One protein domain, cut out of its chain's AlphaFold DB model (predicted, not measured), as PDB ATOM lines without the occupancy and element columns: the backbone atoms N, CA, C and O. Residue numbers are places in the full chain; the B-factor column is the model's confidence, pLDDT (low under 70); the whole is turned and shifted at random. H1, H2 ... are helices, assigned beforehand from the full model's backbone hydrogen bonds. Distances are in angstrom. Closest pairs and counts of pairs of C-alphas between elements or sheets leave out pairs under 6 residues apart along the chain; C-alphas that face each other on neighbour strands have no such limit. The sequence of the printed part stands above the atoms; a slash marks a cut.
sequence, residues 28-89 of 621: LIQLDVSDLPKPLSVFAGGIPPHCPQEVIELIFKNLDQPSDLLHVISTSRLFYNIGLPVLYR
ATOM      1  N   LEU A  28      24.125  46.494   1.675       49.84
ATOM      2  CA  LEU A  28      22.761  46.452   2.192       49.84
ATOM      3  C   LEU A  28      21.852  47.183   1.190       49.84
ATOM      4  O   LEU A  28      21.535  48.363   1.334       49.84
ATOM      5  N   ILE A  29      21.460  46.454   0.139       53.19
ATOM      6  CA  ILE A  29      20.211  46.706  -0.588       53.19
ATOM      7  C   ILE A  29      19.112  46.817   0.476       53.19
ATOM      8  O   ILE A  29      19.190  46.107   1.478       53.19
ATOM      9  N   GLN A  30      18.146  47.726   0.303       54.34
ATOM     10  CA  GLN A  30      17.106  47.997   1.302       54.34
ATOM     11  C   GLN A  30      16.364  46.706   1.672       54.34
ATOM     12  O   GLN A  30      15.494  46.245   0.942       54.34
ATOM     13  N   LEU A  31      16.769  46.117   2.795       53.19
ATOM     14  CA  LEU A  31      16.304  44.830   3.276       53.19
ATOM     15  C   LEU A  31      15.316  45.137   4.395       53.19
ATOM     16  O   LEU A  31      15.723  45.470   5.511       53.19
ATOM     17  N   ASP A  32      14.026  45.132   4.060       65.06
ATOM     18  CA  ASP A  32      12.995  45.502   5.018       65.06
ATOM     19  C   ASP A  32      12.965  44.485   6.171       65.06
ATOM     20  O   ASP A  32      12.951  43.266   5.988       65.06
ATOM     21  N   VAL A  33      12.959  44.992   7.402       60.75
ATOM     22  CA  VAL A  33      12.965  44.168   8.622       60.75
ATOM     23  C   VAL A  33      11.611  43.454   8.825       60.75
ATOM     24  O   VAL A  33      11.470  42.604   9.712       60.75
ATOM     25  N   SER A  34      10.603  43.784   8.012       69.62
ATOM     26  CA  SER A  34       9.337  43.059   7.882       69.62
ATOM     27  C   SER A  34       9.343  41.954   6.812       69.62
ATOM     28  O   SER A  34       8.610  40.984   7.002       69.62
ATOM     29  N   ASP A  35      10.206  42.035   5.790       74.56
ATOM     30  CA  ASP A  35      10.427  40.964   4.796       74.56
ATOM     31  C   ASP A  35      11.283  39.820   5.361       74.56
ATOM     32  O   ASP A  35      11.154  38.665   4.945       74.56
ATOM     33  N   LEU A  36      12.153  40.115   6.337       69.69
ATOM     34  CA  LEU A  36      12.889  39.085   7.071       69.69
ATOM     35  C   LEU A  36      11.923  38.076   7.711       69.69
ATOM     36  O   LEU A  36      10.965  38.488   8.379       69.69
ATOM     37  N   PRO A  37      12.201  36.760   7.616       68.06
ATOM     38  CA  PRO A  37      11.359  35.756   8.242       68.06
ATOM     39  C   PRO A  37      11.232  36.045   9.741       68.06
ATOM     40  O   PRO A  37      12.223  36.204  10.468       68.06
ATOM     41  N   LYS A  38       9.977  36.114  10.205       62.84
ATOM     42  CA  LYS A  38       9.654  36.134  11.636       62.84
ATOM     43  C   LYS A  38      10.365  34.945  12.298       62.84
ATOM     44  O   LYS A  38      10.403  33.879  11.682       62.84
ATOM     45  N   PRO A  39      10.915  35.100  13.518       55.06
ATOM     46  CA  PRO A  39      11.609  34.009  14.192       55.06
ATOM     47  C   PRO A  39      10.683  32.793  14.256       55.06
ATOM     48  O   PRO A  39       9.596  32.867  14.832       55.06
ATOM     49  N   LEU A  40      11.092  31.708  13.594       47.47
ATOM     50  CA  LEU A  40      10.294  30.492  13.501       47.47
ATOM     51  C   LEU A  40      10.069  29.947  14.910       47.47
ATOM     52  O   LEU A  40      11.018  29.755  15.668       47.47
ATOM     53  N   SER A  41       8.811  29.661  15.247       49.31
ATOM     54  CA  SER A  41       8.425  29.068  16.535       49.31
ATOM     55  C   SER A  41       9.003  27.663  16.754       49.31
ATOM     56  O   SER A  41       8.945  27.144  17.865       49.31
ATOM     57  N   VAL A  42       9.584  27.064  15.710       44.47
ATOM     58  CA  VAL A  42      10.342  25.815  15.753       44.47
ATOM     59  C   VAL A  42      11.677  26.027  15.033       44.47
ATOM     60  O   VAL A  42      11.721  26.108  13.805       44.47
ATOM     61  N   PHE A  43      12.778  26.082  15.788       50.00
ATOM     62  CA  PHE A  43      14.137  25.975  15.242       50.00
ATOM     63  C   PHE A  43      14.396  24.522  14.810       50.00
ATOM     64  O   PHE A  43      14.952  23.715  15.555       50.00
ATOM     65  N   ALA A  44      13.962  24.175  13.598       42.25
ATOM     66  CA  ALA A  44      14.140  22.849  13.018       42.25
ATOM     67  C   ALA A  44      15.603  22.599  12.589       42.25
ATOM     68  O   ALA A  44      15.929  22.638  11.407       42.25
ATOM     69  N   GLY A  45      16.475  22.317  13.566       45.41
ATOM     70  CA  GLY A  45      17.798  21.718  13.347       45.41
ATOM     71  C   GLY A  45      19.001  22.664  13.416       45.41
ATOM     72  O   GLY A  45      19.645  22.909  12.402       45.41
ATOM     73  N   GLY A  46      19.378  23.130  14.615       50.44
ATOM     74  CA  GLY A  46      20.754  23.612  14.826       50.44
ATOM     75  C   GLY A  46      21.016  24.395  16.111       50.44
ATOM     76  O   GLY A  46      21.954  24.083  16.837       50.44
ATOM     77  N   ILE A  47      20.200  25.410  16.407       55.25
ATOM     78  CA  ILE A  47      20.443  26.328  17.532       55.25
ATOM     79  C   ILE A  47      19.482  25.991  18.682       55.25
ATOM     80  O   ILE A  47      18.269  25.981  18.457       55.25
ATOM     81  N   PRO A  48      19.979  25.716  19.907       56.19
ATOM     82  CA  PRO A  48      19.118  25.439  21.052       56.19
ATOM     83  C   PRO A  48      18.168  26.611  21.344       56.19
ATOM     84  O   PRO A  48      18.619  27.761  21.329       56.19
ATOM     85  N   PRO A  49      16.897  26.361  21.722       57.00
ATOM     86  CA  PRO A  49      15.905  27.406  22.026       57.00
ATOM     87  C   PRO A  49      16.220  28.234  23.293       57.00
ATOM     88  O   PRO A  49      15.403  29.040  23.732       57.00
ATOM     89  N   HIS A  50      17.399  28.032  23.885       68.75
ATOM     90  CA  HIS A  50      17.894  28.687  25.094       68.75
ATOM     91  C   HIS A  50      19.300  29.286  24.911       68.75
ATOM     92  O   HIS A  50      19.946  29.612  25.901       68.75
ATOM     93  N   CYS A  51      19.801  29.417  23.673       78.06
ATOM     94  CA  CYS A  51      21.080  30.084  23.411       78.06
ATOM     95  C   CYS A  51      20.990  31.571  23.828       78.06
ATOM     96  O   CYS A  51      20.191  32.298  23.227       78.06
ATOM     97  N   PRO A  52      21.749  32.041  24.842       89.44
ATOM     98  CA  PRO A  52      21.625  33.412  25.337       89.44
ATOM     99  C   PRO A  52      22.024  34.447  24.280       89.44
ATOM    100  O   PRO A  52      22.898  34.193  23.443       89.44
ATOM    101  N   GLN A  53      21.431  35.642  24.342       89.31
ATOM    102  CA  GLN A  53      21.749  36.731  23.412       89.31
ATOM    103  C   GLN A  53      23.244  37.080  23.451       89.31
ATOM    104  O   GLN A  53      23.842  37.362  22.415       89.31
ATOM    105  N   GLU A  54      23.855  36.994  24.626       89.69
ATOM    106  CA  GLU A  54      25.265  37.254  24.901       89.69
ATOM    107  C   GLU A  54      26.172  36.257  24.168       89.69
ATOM    108  O   GLU A  54      27.223  36.642  23.657       89.69
ATOM    109  N   VAL A  55      25.746  34.992  24.064       91.31
ATOM    110  CA  VAL A  55      26.465  33.929  23.342       91.31
ATOM    111  C   VAL A  55      26.326  34.119  21.834       91.31
ATOM    112  O   VAL A  55      27.316  34.008  21.116       91.31
ATOM    113  N   ILE A  56      25.140  34.491  21.345       91.44
ATOM    114  CA  ILE A  56      24.930  34.841  19.931       91.44
ATOM    115  C   ILE A  56      25.777  36.071  19.554       91.44
ATOM    116  O   ILE A  56      26.472  36.062  18.540       91.44
ATOM    117  N   GLU A  57      25.798  37.109  20.397       91.19
ATOM    118  CA  GLU A  57      26.628  38.300  20.192       91.19
ATOM    119  C   GLU A  57      28.131  37.971  20.275       91.19
ATOM    120  O   GLU A  57      28.927  38.563  19.547       91.19
ATOM    121  N   LEU A  58      28.541  37.020  21.124       91.19
ATOM    122  CA  LEU A  58      29.919  36.525  21.191       91.19
ATOM    123  C   LEU A  58      30.313  35.758  19.924       91.19
ATOM    124  O   LEU A  58      31.385  36.019  19.386       91.19
ATOM    125  N   ILE A  59      29.454  34.880  19.402       92.44
ATOM    126  CA  ILE A  59      29.682  34.196  18.118       92.44
ATOM    127  C   ILE A  59      29.849  35.236  17.001       92.44
ATOM    128  O   ILE A  59      30.832  35.198  16.267       92.44
ATOM    129  N   PHE A  60      28.958  36.230  16.925       94.25
ATOM    130  CA  PHE A  60      29.015  37.287  15.907       94.25
ATOM    131  C   PHE A  60      30.256  38.187  16.014       94.25
ATOM    132  O   PHE A  60      30.728  38.686  14.995       94.25
ATOM    133  N   LYS A  61      30.815  38.384  17.217       89.38
ATOM    134  CA  LYS A  61      32.090  39.101  17.431       89.38
ATOM    135  C   LYS A  61      33.323  38.328  16.948       89.38
ATOM    136  O   LYS A  61      34.361  38.955  16.776       89.38
ATOM    137  N   ASN A  62      33.215  37.013  16.757       91.00
ATOM    138  CA  ASN A  62      34.302  36.136  16.309       91.00
ATOM    139  C   ASN A  62      34.176  35.732  14.822       91.00
ATOM    140  O   ASN A  62      34.863  34.818  14.376       91.00
ATOM    141  N   LEU A  63      33.309  36.393  14.043       89.69
ATOM    142  CA  LEU A  63      33.263  36.231  12.586       89.69
ATOM    143  C   LEU A  63      34.265  37.193  11.927       89.69
ATOM    144  O   LEU A  63      34.055  38.406  11.933       89.69
ATOM    145  N   ASP A  64      35.332  36.649  11.337       83.94
ATOM    146  CA  ASP A  64      36.441  37.426  10.758       83.94
ATOM    147  C   ASP A  64      36.026  38.358   9.605       83.94
ATOM    148  O   ASP A  64      36.653  39.401   9.389       83.94
ATOM    149  N   GLN A  65      34.986  38.001   8.843       83.62
ATOM    150  CA  GLN A  65      34.553  38.765   7.672       83.62
ATOM    151  C   GLN A  65      33.176  39.425   7.887       83.62
ATOM    152  O   GLN A  65      32.190  38.736   8.163       83.62
ATOM    153  N   PRO A  66      33.045  40.751   7.663       83.50
ATOM    154  CA  PRO A  66      31.755  41.444   7.721       83.50
ATOM    155  C   PRO A  66      30.705  40.930   6.722       83.50
ATOM    156  O   PRO A  66      29.514  41.138   6.943       83.50
ATOM    157  N   SER A  67      31.123  40.271   5.634       85.19
ATOM    158  CA  SER A  67      30.234  39.555   4.706       85.19
ATOM    159  C   SER A  67      29.482  38.426   5.395       85.19
ATOM    160  O   SER A  67      28.278  38.284   5.213       85.19
ATOM    161  N   ASP A  68      30.181  37.651   6.214       88.62
ATOM    162  CA  ASP A  68      29.683  36.395   6.765       88.62
ATOM    163  C   ASP A  68      28.677  36.709   7.873       88.62
ATOM    164  O   ASP A  68      27.577  36.157   7.904       88.62
ATOM    165  N   LEU A  69      28.987  37.721   8.695       90.06
ATOM    166  CA  LEU A  69      28.028  38.315   9.620       90.06
ATOM    167  C   LEU A  69      26.813  38.902   8.882       90.06
ATOM    168  O   LEU A  69      25.688  38.656   9.310       90.06
ATOM    169  N   LEU A  70      26.995  39.624   7.766       87.81
ATOM    170  CA  LEU A  70      25.872  40.156   6.980       87.81
ATOM    171  C   LEU A  70      24.961  39.037   6.435       87.81
ATOM    172  O   LEU A  70      23.736  39.144   6.517       87.81
ATOM    173  N   HIS A  71      25.539  37.942   5.937       88.31
ATOM    174  CA  HIS A  71      24.783  36.766   5.512       88.31
ATOM    175  C   HIS A  71      24.016  36.146   6.685       88.31
ATOM    176  O   HIS A  71      22.803  35.960   6.574       88.31
ATOM    177  N   VAL A  72      24.664  35.917   7.832       89.69
ATOM    178  CA  VAL A  72      24.013  35.350   9.027       89.69
ATOM    179  C   VAL A  72      22.854  36.226   9.509       89.69
ATOM    180  O   VAL A  72      21.757  35.705   9.718       89.69
ATOM    181  N   ILE A  73      23.029  37.549   9.619       90.62
ATOM    182  CA  ILE A  73      21.942  38.433  10.070       90.62
ATOM    183  C   ILE A  73      20.776  38.538   9.078       90.62
ATOM    184  O   ILE A  73      19.662  38.849   9.497       90.62
ATOM    185  N   SER A  74      20.993  38.242   7.791       87.25
ATOM    186  CA  SER A  74      19.919  38.202   6.787       87.25
ATOM    187  C   SER A  74      19.018  36.961   6.885       87.25
ATOM    188  O   SER A  74      17.942  36.941   6.296       87.25
ATOM    189  N   THR A  75      19.409  35.933   7.652       88.62
ATOM    190  CA  THR A  75      18.624  34.687   7.782       88.62
ATOM    191  C   THR A  75      17.470  34.766   8.785       88.62
ATOM    192  O   THR A  75      16.552  33.952   8.725       88.62
ATOM    193  N   SER A  76      17.511  35.701   9.741       87.56
ATOM    194  CA  SER A  76      16.566  35.738  10.863       87.56
ATOM    195  C   SER A  76      16.502  37.117  11.501       87.56
ATOM    196  O   SER A  76      17.531  37.703  11.845       87.56
ATOM    197  N   ARG A  77      15.288  37.600  11.784       84.50
ATOM    198  CA  ARG A  77      15.076  38.875  12.489       84.50
ATOM    199  C   ARG A  77      15.696  38.913  13.900       84.50
ATOM    200  O   ARG A  77      16.031  39.993  14.381       84.50
ATOM    201  N   LEU A  78      15.895  37.763  14.552       87.38
ATOM    202  CA  LEU A  78      16.633  37.694  15.823       87.38
ATOM    203  C   LEU A  78      18.116  38.033  15.615       87.38
ATOM    204  O   LEU A  78      18.668  38.878  16.317       87.38
ATOM    205  N   PHE A  79      18.744  37.414  14.614       90.88
ATOM    206  CA  PHE A  79      20.150  37.653  14.287       90.88
ATOM    207  C   PHE A  79      20.358  39.057  13.725       90.88
ATOM    208  O   PHE A  79      21.352  39.689  14.062       90.88
ATOM    209  N   TYR A  80      19.387  39.594  12.986       87.94
ATOM    210  CA  TYR A  80      19.343  41.002  12.599       87.94
ATOM    211  C   TYR A  80      19.444  41.948  13.799       87.94
ATOM    212  O   TYR A  80      20.356  42.772  13.861       87.94
ATOM    213  N   ASN A  81      18.574  41.786  14.798       87.50
ATOM    214  CA  ASN A  81      18.560  42.656  15.977       87.50
ATOM    215  C   ASN A  81      19.856  42.578  16.811       87.50
ATOM    216  O   ASN A  81      20.287  43.595  17.353       87.50
ATOM    217  N   ILE A  82      20.473  41.395  16.921       89.94
ATOM    218  CA  ILE A  82      21.694  41.173  17.724       89.94
ATOM    219  C   ILE A  82      22.960  41.560  16.942       89.94
ATOM    220  O   ILE A  82      23.845  42.235  17.467       89.94
ATOM    221  N   GLY A  83      23.056  41.144  15.681       90.62
ATOM    222  CA  GLY A  83      24.264  41.245  14.866       90.62
ATOM    223  C   GLY A  83      24.406  42.539  14.072       90.62
ATOM    224  O   GLY A  83      25.536  42.920  13.782       90.62
ATOM    225  N   LEU A  84      23.330  43.279  13.782       88.62
ATOM    226  CA  LEU A  84      23.450  44.602  13.156       88.62
ATOM    227  C   LEU A  84      24.235  45.601  14.047       88.62
ATOM    228  O   LEU A  84      25.136  46.266  13.525       88.62
ATOM    229  N   PRO A  85      24.015  45.667  15.382       89.06
ATOM    230  CA  PRO A  85      24.909  46.364  16.312       89.06
ATOM    231  C   PRO A  85      26.378  45.922  16.261       89.06
ATOM    232  O   PRO A  85      27.257  46.761  16.435       89.06
ATOM    233  N   VAL A  86      26.656  44.632  16.028       90.12
ATOM    234  CA  VAL A  86      28.027  44.094  15.937       90.12
ATOM    235  C   VAL A  86      28.679  44.501  14.610       90.12
ATOM    236  O   VAL A  86      29.786  45.039  14.613       90.12
ATOM    237  N   LEU A  87      27.964  44.347  13.491       88.75
ATOM    238  CA  LEU A  87      28.412  44.675  12.132       88.75
ATOM    239  C   LEU A  87      28.791  46.158  11.972       88.75
ATOM    240  O   LEU A  87      29.771  46.490  11.300       88.75
ATOM    241  N   TYR A  88      28.034  47.045  12.622       88.00
ATOM    242  CA  TYR A  88      28.271  48.492  12.626       88.00
ATOM    243  C   TYR A  88      29.077  48.988  13.839       88.00
ATOM    244  O   TYR A  88      29.285  50.193  13.980       88.00
ATOM    245  N   ARG A  89      29.605  48.091  14.690       89.88
ATOM    246  CA  ARG A  89      30.460  48.466  15.833       89.88
ATOM    247  C   ARG A  89      31.782  49.097  15.393       89.88
ATOM    248  O   ARG A  89      32.266  50.011  16.066       89.88
TER     249      ARG A  89
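Overview. This is residues 28 to 89 of the 621 residues of an uncharacterized protein of Dendrothele bispora (strain CBS 962.96) (UniProt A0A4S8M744). A small cluster of three short helices has H3, the longest, paired with H2 in a helical hairpin, while H1 crosses H3 at a steep tilt; the three helix centres make a triangle. A long stretch with no named element, residues 28 to 52, runs in a wide arc round the outside of this cluster before H1. The printed part has 62 residues, with three named helices in the order H1, H2, H3 and no named strand; the class is all helix, though under half of the residues, 29 of 62, are in named elements. The whole is compact, with a radius of gyration of the C-alphas of 11.6 A, and its rounded outline spans 28 by 26 by 16 A.

Arrangement. H3, residues 77 to 87, touches H2, residues 66 to 74; their closest C-alphas, those of Tyr 80 and Ile 73, are 4.4 A apart. The two run opposite ways at a shallow tilt of 20 degrees and form a hairpin. H3 also touches H1, residues 53 to 61, with the C-alphas of Ile 82 and Glu 57 closest at 6.2 A. These two run the same way at a steep tilt of 48 degrees. H1 and H2 are close but not clearly touching, with the closest C-alphas, those of Phe 60 and Leu 69, 6.4 A apart; they run opposite ways at a shallow tilt of 34 degrees, only just short of steep. In H1 and H2 every O i to N i+4 pair is within hydrogen-bond range; in H3, 5 of 7 are.

Along the chain. H3 measures 14.5 A from C-alpha 77 at (15.076, 38.875, 12.489) to C-alpha 87 at (28.412, 44.675, 12.132). H2 measures 12.3 A between C-alphas 66 and 74. H1 measures 12.2 A and begins with C-alpha 53 at (21.749, 36.731, 23.412).

Size, cuts and confidence. The C-alphas farthest apart, those of Ile 29 and His 50, are 31.5 A apart. The printed part has no cut, and the links H1 to H2 and H2 to H3 are tight. The mean pLDDT of the printed part is 76.8; residues 28 to 34 and 36 to 50 are under 70.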